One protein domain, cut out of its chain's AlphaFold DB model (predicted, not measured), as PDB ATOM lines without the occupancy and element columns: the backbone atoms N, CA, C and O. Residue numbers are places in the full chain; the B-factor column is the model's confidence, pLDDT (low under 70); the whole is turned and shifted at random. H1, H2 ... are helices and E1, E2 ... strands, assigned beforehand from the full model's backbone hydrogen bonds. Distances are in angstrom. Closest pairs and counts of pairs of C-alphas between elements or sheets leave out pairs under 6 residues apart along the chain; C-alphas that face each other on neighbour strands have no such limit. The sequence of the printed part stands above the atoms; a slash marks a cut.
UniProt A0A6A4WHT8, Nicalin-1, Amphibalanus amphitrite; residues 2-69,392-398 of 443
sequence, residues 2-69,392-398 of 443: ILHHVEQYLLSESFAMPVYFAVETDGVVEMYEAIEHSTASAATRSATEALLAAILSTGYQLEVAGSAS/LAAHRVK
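AT A GLANCE: This is residues 2 to 69 and 392 to 398 of the 443 residues of the protein "Nicalin-1" of Amphibalanus amphitrite (UniProt A0A6A4WHT8). The model is a loose, open assembly: a helical hairpin of H2 and H3, a two-stranded ribbon of E1 and E2 that follows on from H3, and a small helix, H1, set off from the rest. Residues 2 to 9, which belong to H1, and residues 11 to 17, of which 11 and 12 belong to H1, stick out from the body. The printed part has 75 residues, with three named helices and two named strands in the order H1, H2, H3, E1, E2; the sheet, of order E1 - E2, is antiparallel. The class is mixed, helices and strands. The whole is loose, with a radius of gyration of the C-alphas of 16.0 A, and elongated, spanning 42 by 27 by 26 A.

IN THESE COORDINATES: The printed part begins with H1, residues 2 to 12, 15.6 A from first to last C-alpha, with C-alpha 2 at (34.805, 6.816, -7.169). Residues 13 to 25 hold no named element. H2, residues 26 to 43, is the longest helix at 25.7 A, and its C-alpha 26 is at (56.229, 0.864, -4.486). H3, residues 47 to 56, measures 14.2 A. E1, residues 60 to 65, measures 15.5 A. E2, residues 392 to 396, measures 13.0 A and ends with C-alpha 396 at (58.401, 0.859, 11.246).

HOW THE PARTS SIT: H1 touches no helix and is apart from H2, H3, E1 and E2. H2 and H3 form a helical hairpin: they touch, with residues 38 to 43 of H2 alone, and their closest C-alphas, those of Ala 42 and Ala 50, are 4.9 A apart. Their lines stand at a shallow tilt of 28 degrees, opposite ways. The closest C-alphas of H2 and E1, those of Met 31 and Tyr 60, are 7.9 A apart. H2 and E2 are only just apart, at 8.4 A. H3 and E2 are apart. E1 and E2 are antiparallel neighbours at 153 degrees; N 61 and O 395, 2.8 A, and N 393 and O 63, 2.8 A, are within hydrogen-bond range. In H1 and H3 every O i to N i+4 pair is within hydrogen-bond range, and in H2 13 of 14 are.

THE WHOLE: The two C-alphas farthest apart, those of Ser 46 and Ser 69, are 43.8 A apart. Residues 70 to 391 are not printed; across this cut, C-alphas 69 and 392 are 15.4 A apart, and the link from E1 to E2 runs across it. The link from H1 to H2 is long, with 13 residues; those from H2 to H3 and from H3 to E1 are tight. The mean pLDDT of the printed part is 77.0, and residues 38 to 59 are under 70.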
ATOM      1  N   ILE A   2      34.739   6.648  -8.644       73.88
ATOM      2  CA  ILE A   2      34.805   6.816  -7.169       73.88
ATOM      3  C   ILE A   2      35.691   8.006  -6.760       73.88
ATOM      4  O   ILE A   2      35.263   8.831  -5.961       73.88
ATOM      5  N   LEU A   3      36.880   8.146  -7.361       76.50
ATOM      6  CA  LEU A   3      37.814   9.219  -6.998       76.50
ATOM      7  C   LEU A   3      37.240  10.629  -7.221       76.50
ATOM      8  O   LEU A   3      37.437  11.485  -6.376       76.50
ATOM      9  N   HIS A   4      36.472  10.851  -8.295       80.31
ATOM     10  CA  HIS A   4      35.811  12.141  -8.548       80.31
ATOM     11  C   HIS A   4      34.813  12.521  -7.448       80.31
ATOM     12  O   HIS A   4      34.759  13.674  -7.038       80.31
ATOM     13  N   HIS A   5      34.043  11.557  -6.939       83.25
ATOM     14  CA  HIS A   5      33.089  11.816  -5.858       83.25
ATOM     15  C   HIS A   5      33.808  12.101  -4.537       83.25
ATOM     16  O   HIS A   5      33.399  12.985  -3.788       83.25
ATOM     17  N   VAL A   6      34.896  11.373  -4.262       86.06
ATOM     18  CA  VAL A   6      35.747  11.630  -3.092       86.06
ATOM     19  C   VAL A   6      36.366  13.020  -3.185       86.06
ATOM     20  O   VAL A   6      36.328  13.773  -2.221       86.06
ATOM     21  N   GLU A   7      36.888  13.388  -4.350       86.62
ATOM     22  CA  GLU A   7      37.474  14.702  -4.589       86.62
ATOM     23  C   GLU A   7      36.452  15.830  -4.415       86.62
ATOM     24  O   GLU A   7      36.721  16.804  -3.716       86.62
ATOM     25  N   GLN A   8      35.251  15.666  -4.970       84.06
ATOM     26  CA  GLN A   8      34.158  16.613  -4.780       84.06
ATOM     27  C   GLN A   8      33.824  16.795  -3.299       84.06
ATOM     28  O   GLN A   8      33.695  17.926  -2.835       84.06
ATOM     29  N   TYR A   9      33.714  15.687  -2.564       87.81
ATOM     30  CA  TYR A   9      33.442  15.702  -1.132       87.81
ATOM     31  C   TYR A   9      34.543  16.438  -0.360       87.81
ATOM     32  O   TYR A   9      34.252  17.268   0.500       87.81
ATOM     33  N   LEU A  10      35.810  16.195  -0.712       87.81
ATOM     34  CA  LEU A  10      36.961  16.866  -0.107       87.81
ATOM     35  C   LEU A  10      36.992  18.372  -0.394       87.81
ATOM     36  O   LEU A  10      37.441  19.138   0.452       87.81
ATOM     37  N   LEU A  11      36.507  18.803  -1.560       85.81
ATOM     38  CA  LEU A  11      36.415  20.219  -1.925       85.81
ATOM     39  C   LEU A  11      35.202  20.929  -1.303       85.81
ATOM     40  O   LEU A  11      35.225  22.154  -1.172       85.81
ATOM     41  N   SER A  12      34.143  20.197  -0.945       86.00
ATOM     42  CA  SER A  12      32.918  20.774  -0.376       86.00
ATOM     43  C   SER A  12      32.907  20.851   1.149       86.00
ATOM     44  O   SER A  12      32.202  21.693   1.703       86.00
ATOM     45  N   GLU A  13      33.645  19.974   1.828       88.25
ATOM     46  CA  GLU A  13      33.590  19.816   3.283       88.25
ATOM     47  C   GLU A  13      34.818  20.382   4.001       88.25
ATOM     48  O   GLU A  13      35.923  20.452   3.464       88.25
ATOM     49  N   SER A  14      34.628  20.762   5.265       86.50
ATOM     50  CA  SER A  14      35.721  21.180   6.146       86.50
ATOM     51  C   SER A  14      36.184  20.021   7.024       86.50
ATOM     52  O   SER A  14      35.372  19.405   7.717       86.50
ATOM     53  N   PHE A  15      37.493  19.777   7.078       85.31
ATOM     54  CA  PHE A  15      38.078  18.696   7.871       85.31
ATOM     55  C   PHE A  15      38.903  19.247   9.035       85.31
ATOM     56  O   PHE A  15      39.665  20.197   8.882       85.31
ATOM     57  N   ALA A  16      38.777  18.619  10.207       85.88
ATOM     58  CA  ALA A  16      39.592  18.952  11.379       85.88
ATOM     59  C   ALA A  16      41.027  18.404  11.282       85.88
ATOM     60  O   ALA A  16      41.924  18.887  11.970       85.88
ATOM     61  N   MET A  17      41.237  17.383  10.446       82.38
ATOM     62  CA  MET A  17      42.537  16.762  10.203       82.38
ATOM     63  C   MET A  17      42.985  17.039   8.766       82.38
ATOM     64  O   MET A  17      42.144  17.021   7.865       82.38
ATOM     65  N   PRO A  18      44.289  17.260   8.529       82.38
ATOM     66  CA  PRO A  18      44.809  17.419   7.179       82.38
ATOM     67  C   PRO A  18      44.695  16.105   6.402       82.38
ATOM     68  O   PRO A  18      45.040  15.036   6.906       82.38
ATOM     69  N   VAL A  19      44.237  16.205   5.156       86.06
ATOM     70  CA  VAL A  19      44.185  15.090   4.207       86.06
ATOM     71  C   VAL A  19      45.332  15.267   3.221       86.06
ATOM     72  O   VAL A  19      45.413  16.286   2.538       86.06
ATOM     73  N   TYR A  20      46.231  14.286   3.160       86.12
ATOM     74  CA  TYR A  20      47.362  14.289   2.236       86.12
ATOM     75  C   TYR A  20      47.108  13.329   1.084       86.12
ATOM     76  O   TYR A  20      46.576  12.236   1.278       86.12
ATOM     77  N   PHE A  21      47.553  13.725  -0.103       87.75
ATOM     78  CA  PHE A  21      47.569  12.876  -1.282       87.75
ATOM     79  C   PHE A  21      49.004  12.449  -1.559       87.75
ATOM     80  O   PHE A  21      49.913  13.279  -1.585       87.75
ATOM     81  N   ALA A  22      49.198  11.152  -1.765       84.75
ATOM     82  CA  ALA A  22      50.465  10.588  -2.197       84.75
ATOM     83  C   ALA A  22      50.284   9.999  -3.594       84.75
ATOM     84  O   ALA A  22      49.273   9.356  -3.873       84.75
ATOM     85  N   VAL A  23      51.269  10.223  -4.462       85.12
ATOM     86  CA  VAL A  23      51.360   9.485  -5.722       85.12
ATOM     87  C   VAL A  23      51.727   8.045  -5.389       85.12
ATOM     88  O   VAL A  23      52.532   7.794  -4.486       85.12
ATOM     89  N   GLU A  24      51.115   7.106  -6.100       87.44
ATOM     90  CA  GLU A  24      51.399   5.688  -5.940       87.44
ATOM     91  C   GLU A  24      52.887   5.418  -6.203       87.44
ATOM     92  O   GLU A  24      53.447   5.800  -7.230       87.44
ATOM     93  N   THR A  25      53.539   4.806  -5.221       89.75
ATOM     94  CA  THR A  25      54.941   4.387  -5.277       89.75
ATOM     95  C   THR A  25      55.045   3.021  -4.621       89.75
ATOM     96  O   THR A  25      54.260   2.724  -3.717       89.75
ATOM     97  N   ASP A  26      56.036   2.222  -5.015       89.94
ATOM     98  CA  ASP A  26      56.229   0.864  -4.486       89.94
ATOM     99  C   ASP A  26      56.238   0.830  -2.948       89.94
ATOM    100  O   ASP A  26      55.638  -0.048  -2.338       89.94
ATOM    101  N   GLY A  27      56.834   1.840  -2.301       85.81
ATOM    102  CA  GLY A  27      56.855   1.942  -0.839       85.81
ATOM    103  C   GLY A  27      55.493   2.256  -0.204       85.81
ATOM    104  O   GLY A  27      55.199   1.770   0.887       85.81
ATOM    105  N   VAL A  28      54.639   3.049  -0.866       86.75
ATOM    106  CA  VAL A  28      53.264   3.308  -0.392       86.75
ATOM    107  C   VAL A  28      52.409   2.053  -0.546       86.75
ATOM    108  O   VAL A  28      51.635   1.746   0.360       86.75
ATOM    109  N   VAL A  29      52.583   1.318  -1.647       90.25
ATOM    110  CA  VAL A  29      51.897   0.041  -1.884       90.25
ATOM    111  C   VAL A  29      52.324  -0.992  -0.843       90.25
ATOM    112  O   VAL A  29      51.463  -1.561  -0.181       90.25
ATOM    113  N   GLU A  30      53.626  -1.150  -0.591       86.81
ATOM    114  CA  GLU A  30      54.139  -2.056   0.446       86.81
ATOM    115  C   GLU A  30      53.577  -1.709   1.834       86.81
ATOM    116  O   GLU A  30      53.155  -2.585   2.593       86.81
ATOM    117  N   MET A  31      53.537  -0.419   2.178       82.94
ATOM    118  CA  MET A  31      52.957   0.042   3.438       82.94
ATOM    119  C   MET A  31      51.456  -0.267   3.516       82.94
ATOM    120  O   MET A  31      50.986  -0.730   4.557       82.94
ATOM    121  N   TYR A  32      50.713  -0.023   2.435       85.12
ATOM    122  CA  TYR A  32      49.283  -0.307   2.355       85.12
ATOM    123  C   TYR A  32      49.001  -1.806   2.497       85.12
ATOM    124  O   TYR A  32      48.221  -2.187   3.367       85.12
ATOM    125  N   GLU A  33      49.692  -2.657   1.737       86.00
ATOM    126  CA  GLU A  33      49.566  -4.116   1.810       86.00
ATOM    127  C   GLU A  33      49.932  -4.642   3.203       86.00
ATOM    128  O   GLU A  33      49.238  -5.489   3.765       86.00
ATOM    129  N   ALA A  34      50.990  -4.107   3.821       79.69
ATOM    130  CA  ALA A  34      51.376  -4.478   5.177       79.69
ATOM    131  C   ALA A  34      50.297  -4.110   6.213       79.69
ATOM    132  O   ALA A  34      50.012  -4.905   7.117       79.69
ATOM    133  N   ILE A  35      49.664  -2.937   6.078       78.94
ATOM    134  CA  ILE A  35      48.530  -2.530   6.917       78.94
ATOM    135  C   ILE A  35      47.323  -3.432   6.637       78.94
ATOM    136  O   ILE A  35      46.733  -3.966   7.580       78.94
ATOM    137  N   GLU A  36      46.981  -3.681   5.377       82.00
ATOM    138  CA  GLU A  36      45.846  -4.517   4.987       82.00
ATOM    139  C   GLU A  36      45.994  -5.949   5.515       82.00
ATOM    140  O   GLU A  36      45.097  -6.447   6.196       82.00
ATOM    141  N   HIS A  37      47.154  -6.584   5.332       74.56
ATOM    142  CA  HIS A  37      47.443  -7.909   5.879       74.56
ATOM    143  C   HIS A  37      47.371  -7.942   7.413       74.56
ATOM    144  O   HIS A  37      46.855  -8.905   7.997       74.56
ATOM    145  N   SER A  38      47.838  -6.888   8.090       67.62
ATOM    146  CA  SER A  38      47.716  -6.788   9.549       67.62
ATOM    147  C   SER A  38      46.252  -6.685  10.005       67.62
ATOM    148  O   SER A  38      45.878  -7.294  11.007       67.62
ATOM    149  N   THR A  39      45.400  -6.014   9.224       67.44
ATOM    150  CA  THR A  39      43.989  -5.755   9.554       67.44
ATOM    151  C   THR A  39      43.086  -6.940   9.192       67.44
ATOM    152  O   THR A  39      42.284  -7.395  10.009       67.44
ATOM    153  N   ALA A  40      43.257  -7.513   7.999       65.19
ATOM    154  CA  ALA A  40      42.501  -8.667   7.508       65.19
ATOM    155  C   ALA A  40      42.742  -9.916   8.365       65.19
ATOM    156  O   ALA A  40      41.825 -10.693   8.647       65.19
ATOM    157  N   SER A  41      43.976 -10.080   8.841       59.94
ATOM    158  CA  SER A  41      44.311 -11.174   9.739       59.94
ATOM    159  C   SER A  41      43.714 -10.988  11.144       59.94
ATOM    160  O   SER A  41      43.540 -11.980  11.842       59.94
ATOM    161  N   ALA A  42      43.342  -9.775  11.568       55.34
ATOM    162  CA  ALA A  42      42.641  -9.540  12.835       55.34
ATOM    163  C   ALA A  42      41.131  -9.845  12.750       55.34
ATOM    164  O   ALA A  42      40.549 -10.312  13.726       55.34
ATOM    165  N   ALA A  43      40.501  -9.641  11.587       57.34
ATOM    166  CA  ALA A  43      39.056  -9.821  11.391       57.34
ATOM    167  C   ALA A  43      38.588 -11.293  11.352       57.34
ATOM    168  O   ALA A  43      37.408 -11.575  11.547       57.34
ATOM    169  N   THR A  44      39.499 -12.238  11.105       56.19
ATOM    170  CA  THR A  44      39.216 -13.682  10.973       56.19
ATOM    171  C   THR A  44      39.583 -14.504  12.215       56.19
ATOM    172  O   THR A  44      39.437 -15.725  12.206       56.19
ATOM    173  N   ARG A  45      40.050 -13.859  13.292       57.84
ATOM    174  CA  ARG A  45      40.600 -14.521  14.484       57.84
ATOM    175  C   ARG A  45      39.717 -14.365  15.723       57.84
ATOM    176  O   ARG A  45      38.939 -13.422  15.845       57.84
ATOM    177  N   SER A  46      39.850 -15.303  16.663       66.31
ATOM    178  CA  SER A  46      39.204 -15.210  17.979       66.31
ATOM    179  C   SER A  46      39.672 -13.952  18.735       66.31
ATOM    180  O   SER A  46      40.781 -13.471  18.513       66.31
ATOM    181  N   ALA A  47      38.860 -13.405  19.649       59.16
ATOM    182  CA  ALA A  47      39.161 -12.134  20.330       59.16
ATOM    183  C   ALA A  47      40.536 -12.110  21.042       59.16
ATOM    184  O   ALA A  47      41.189 -11.070  21.110       59.16
ATOM    185  N   THR A  48      41.006 -13.261  21.534       59.97
ATOM    186  CA  THR A  48      42.329 -13.422  22.160       59.97
ATOM    187  C   THR A  48      43.469 -13.442  21.144       59.97
ATOM    188  O   THR A  48      44.525 -12.865  21.388       59.97
ATOM    189  N   GLU A  49      43.266 -14.062  19.985       64.06
ATOM    190  CA  GLU A  49      44.242 -14.068  18.893       64.06
ATOM    191  C   GLU A  49      44.316 -12.717  18.178       64.06
ATOM    192  O   GLU A  49      45.400 -12.320  17.762       64.06
ATOM    193  N   ALA A  50      43.198 -11.998  18.067       61.94
ATOM    194  CA  ALA A  50      43.160 -10.634  17.548       61.94
ATOM    195  C   ALA A  50      43.922  -9.667  18.471       61.94
ATOM    196  O   ALA A  50      44.714  -8.859  17.991       61.94
ATOM    197  N   LEU A  51      43.769  -9.809  19.796       58.25
ATOM    198  CA  LEU A  51      44.573  -9.073  20.778       58.25
ATOM    199  C   LEU A  51      46.064  -9.413  20.667       58.25
ATOM    200  O   LEU A  51      46.883  -8.505  20.579       58.25
ATOM    201  N   LEU A  52      46.443 -10.694  20.611       62.38
ATOM    202  CA  LEU A  52      47.854 -11.071  20.448       62.38
ATOM    203  C   LEU A  52      48.433 -10.571  19.118       62.38
ATOM    204  O   LEU A  52      49.561 -10.088  19.094       62.38
ATOM    205  N   ALA A  53      47.664 -10.632  18.031       61.78
ATOM    206  CA  ALA A  53      48.070 -10.120  16.726       61.78
ATOM    207  C   ALA A  53      48.268  -8.602  16.730       61.78
ATOM    208  O   ALA A  53      49.238  -8.136  16.146       61.78
ATOM    209  N   ALA A  54      47.402  -7.846  17.408       61.84
ATOM    210  CA  ALA A  54      47.522  -6.394  17.529       61.84
ATOM    211  C   ALA A  54      48.726  -5.962  18.382       61.84
ATOM    212  O   ALA A  54      49.321  -4.920  18.131       61.84
ATOM    213  N   ILE A  55      49.110  -6.760  19.383       60.38
ATOM    214  CA  ILE A  55      50.279  -6.475  20.231       60.38
ATOM    215  C   ILE A  55      51.582  -6.891  19.507       60.38
ATOM    216  O   ILE A  55      52.624  -6.256  19.685       60.38
ATOM    217  N   LEU A  56      51.528  -7.938  18.673       60.09
ATOM    218  CA  LEU A  56      52.657  -8.458  17.884       60.09
ATOM    219  C   LEU A  56      52.843  -7.770  16.521       60.09
ATOM    220  O   LEU A  56      53.904  -7.933  15.915       60.09
ATOM    221  N   SER A  57      51.842  -7.047  16.012       62.50
ATOM    222  CA  SER A  57      51.921  -6.421  14.694       62.50
ATOM    223  C   SER A  57      52.896  -5.244  14.706       62.50
ATOM    224  O   SER A  57      52.953  -4.436  15.634       62.50
ATOM    225  N   THR A  58      53.712  -5.151  13.657       63.75
ATOM    226  CA  THR A  58      54.574  -3.986  13.448       63.75
ATOM    227  C   THR A  58      53.718  -2.850  12.915       63.75
ATOM    228  O   THR A  58      53.279  -2.912  11.768       63.75
ATOM    229  N   GLY A  59      53.468  -1.840  13.744       68.75
ATOM    230  CA  GLY A  59      52.792  -0.617  13.320       68.75
ATOM    231  C   GLY A  59      53.715   0.283  12.500       68.75
ATOM    232  O   GLY A  59      54.930   0.318  12.721       68.75
ATOM    233  N   TYR A  60      53.130   1.034  11.573       75.75
ATOM    234  CA  TYR A  60      53.789   2.181  10.958       75.75
ATOM    235  C   TYR A  60      53.439   3.437  11.750       75.75
ATOM    236  O   TYR A  60      52.270   3.703  12.021       75.75
ATOM    237  N   GLN A  61      54.456   4.211  12.113       80.00
ATOM    238  CA  GLN A  61      54.290   5.574  12.590       80.00
ATOM    239  C   GLN A  61      54.544   6.518  11.423       80.00
ATOM    240  O   GLN A  61      55.614   6.498  10.817       80.00
ATOM    241  N   LEU A  62      53.535   7.324  11.120       81.44
ATOM    242  CA  LEU A  62      53.567   8.308  10.053       81.44
ATOM    243  C   LEU A  62      53.913   9.668  10.651       81.44
ATOM    244  O   LEU A  62      53.170  10.195  11.478       81.44
ATOM    245  N   GLU A  63      55.043  10.223  10.234       84.88
ATOM    246  CA  GLU A  63      55.472  11.569  10.585       84.88
ATOM    247  C   GLU A  63      55.452  12.437   9.330       84.88
ATOM    248  O   GLU A  63      56.082  12.120   8.322       84.88
ATOM    249  N   VAL A  64      54.701  13.535   9.375       84.31
ATOM    250  CA  VAL A  64      54.662  14.500   8.277       84.31
ATOM    251  C   VAL A  64      55.586  15.654   8.624       84.31
ATOM    252  O   VAL A  64      55.292  16.453   9.512       84.31
ATOM    253  N   ALA A  65      56.694  15.754   7.900       82.12
ATOM    254  CA  ALA A  65      57.574  16.906   7.953       82.12
ATOM    255  C   ALA A  65      57.092  17.958   6.941       82.12
ATOM    256  O   ALA A  65      57.093  17.739   5.728       82.12
ATOM    257  N   GLY A  66      56.653  19.107   7.455       75.12
ATOM    258  CA  GLY A  66      56.171  20.237   6.667       75.12
ATOM    259  C   GLY A  66      55.737  21.394   7.563       75.12
ATOM    260  O   GLY A  66      55.394  21.200   8.730       75.12
ATOM    261  N   SER A  67      55.772  22.616   7.033       74.81
ATOM    262  CA  SER A  67      55.188  23.771   7.719       74.81
ATOM    263  C   SER A  67      53.666  23.653   7.738       74.81
ATOM    264  O   SER A  67      53.071  23.242   6.743       74.81
ATOM    265  N   ALA A  68      53.029  24.064   8.835       78.31
ATOM    266  CA  ALA A  68      51.576  24.187   8.871       78.31
ATOM    267  C   ALA A  68      51.094  25.148   7.772       78.31
ATOM    268  O   ALA A  68      51.747  26.157   7.484       78.31
ATOM    269  N   SER A  69      49.951  24.831   7.165       81.50
ATOM    270  CA  SER A  69      49.364  25.685   6.140       81.50
ATOM    271  C   SER A  69      48.953  27.030   6.745       81.50
ATOM    272  O   SER A  69      48.238  27.084   7.746       81.50
ATOM    273  N   LEU A 392      56.329  12.840   3.852       85.50
ATOM    274  CA  LEU A 392      55.867  11.795   4.762       85.50
ATOM    275  C   LEU A 392      57.012  10.819   5.048       85.50
ATOM    276  O   LEU A 392      57.515  10.170   4.132       85.50
ATOM    277  N   ALA A 393      57.399  10.695   6.312       87.19
ATOM    278  CA  ALA A 393      58.300   9.663   6.795       87.19
ATOM    279  C   ALA A 393      57.485   8.559   7.480       87.19
ATOM    280  O   ALA A 393      56.791   8.796   8.468       87.19
ATOM    281  N   ALA A 394      57.557   7.342   6.941       83.50
ATOM    282  CA  ALA A 394      56.940   6.163   7.534       83.50
ATOM    283  C   ALA A 394      58.005   5.353   8.281       83.50
ATOM    284  O   ALA A 394      58.896   4.756   7.677       83.50
ATOM    285  N   HIS A 395      57.914   5.326   9.607       83.75
ATOM    286  CA  HIS A 395      58.820   4.562  10.454       83.75
ATOM    287  C   HIS A 395      58.157   3.268  10.905       83.75
ATOM    288  O   HIS A 395      57.060   3.272  11.466       83.75
ATOM    289  N   ARG A 396      58.842   2.142  10.703       80.62
ATOM    290  CA  ARG A 396      58.401   0.859  11.246       80.62
ATOM    291  C   ARG A 396      58.709   0.814  12.738       80.62
ATOM    292  O   ARG A 396      59.875   0.798  13.138       80.62
ATOM    293  N   VAL A 397      57.668   0.796  13.560       76.56
ATOM    294  CA  VAL A 397      57.806   0.798  15.018       76.56
ATOM    295  C   VAL A 397      57.992  -0.629  15.522       76.56
ATOM    296  O   VAL A 397      57.419  -1.590  14.994       76.56
ATOM    297  N   LYS A 398      58.821  -0.776  16.558       73.81
ATOM    298  CA  LYS A 398      59.017  -2.053  17.245       73.81
ATOM    299  C   LYS A 398      57.724  -2.451  17.980       73.81
ATOM    300  O   LYS A 398      57.142  -1.595  18.642       73.81
TER     301      LYS A 398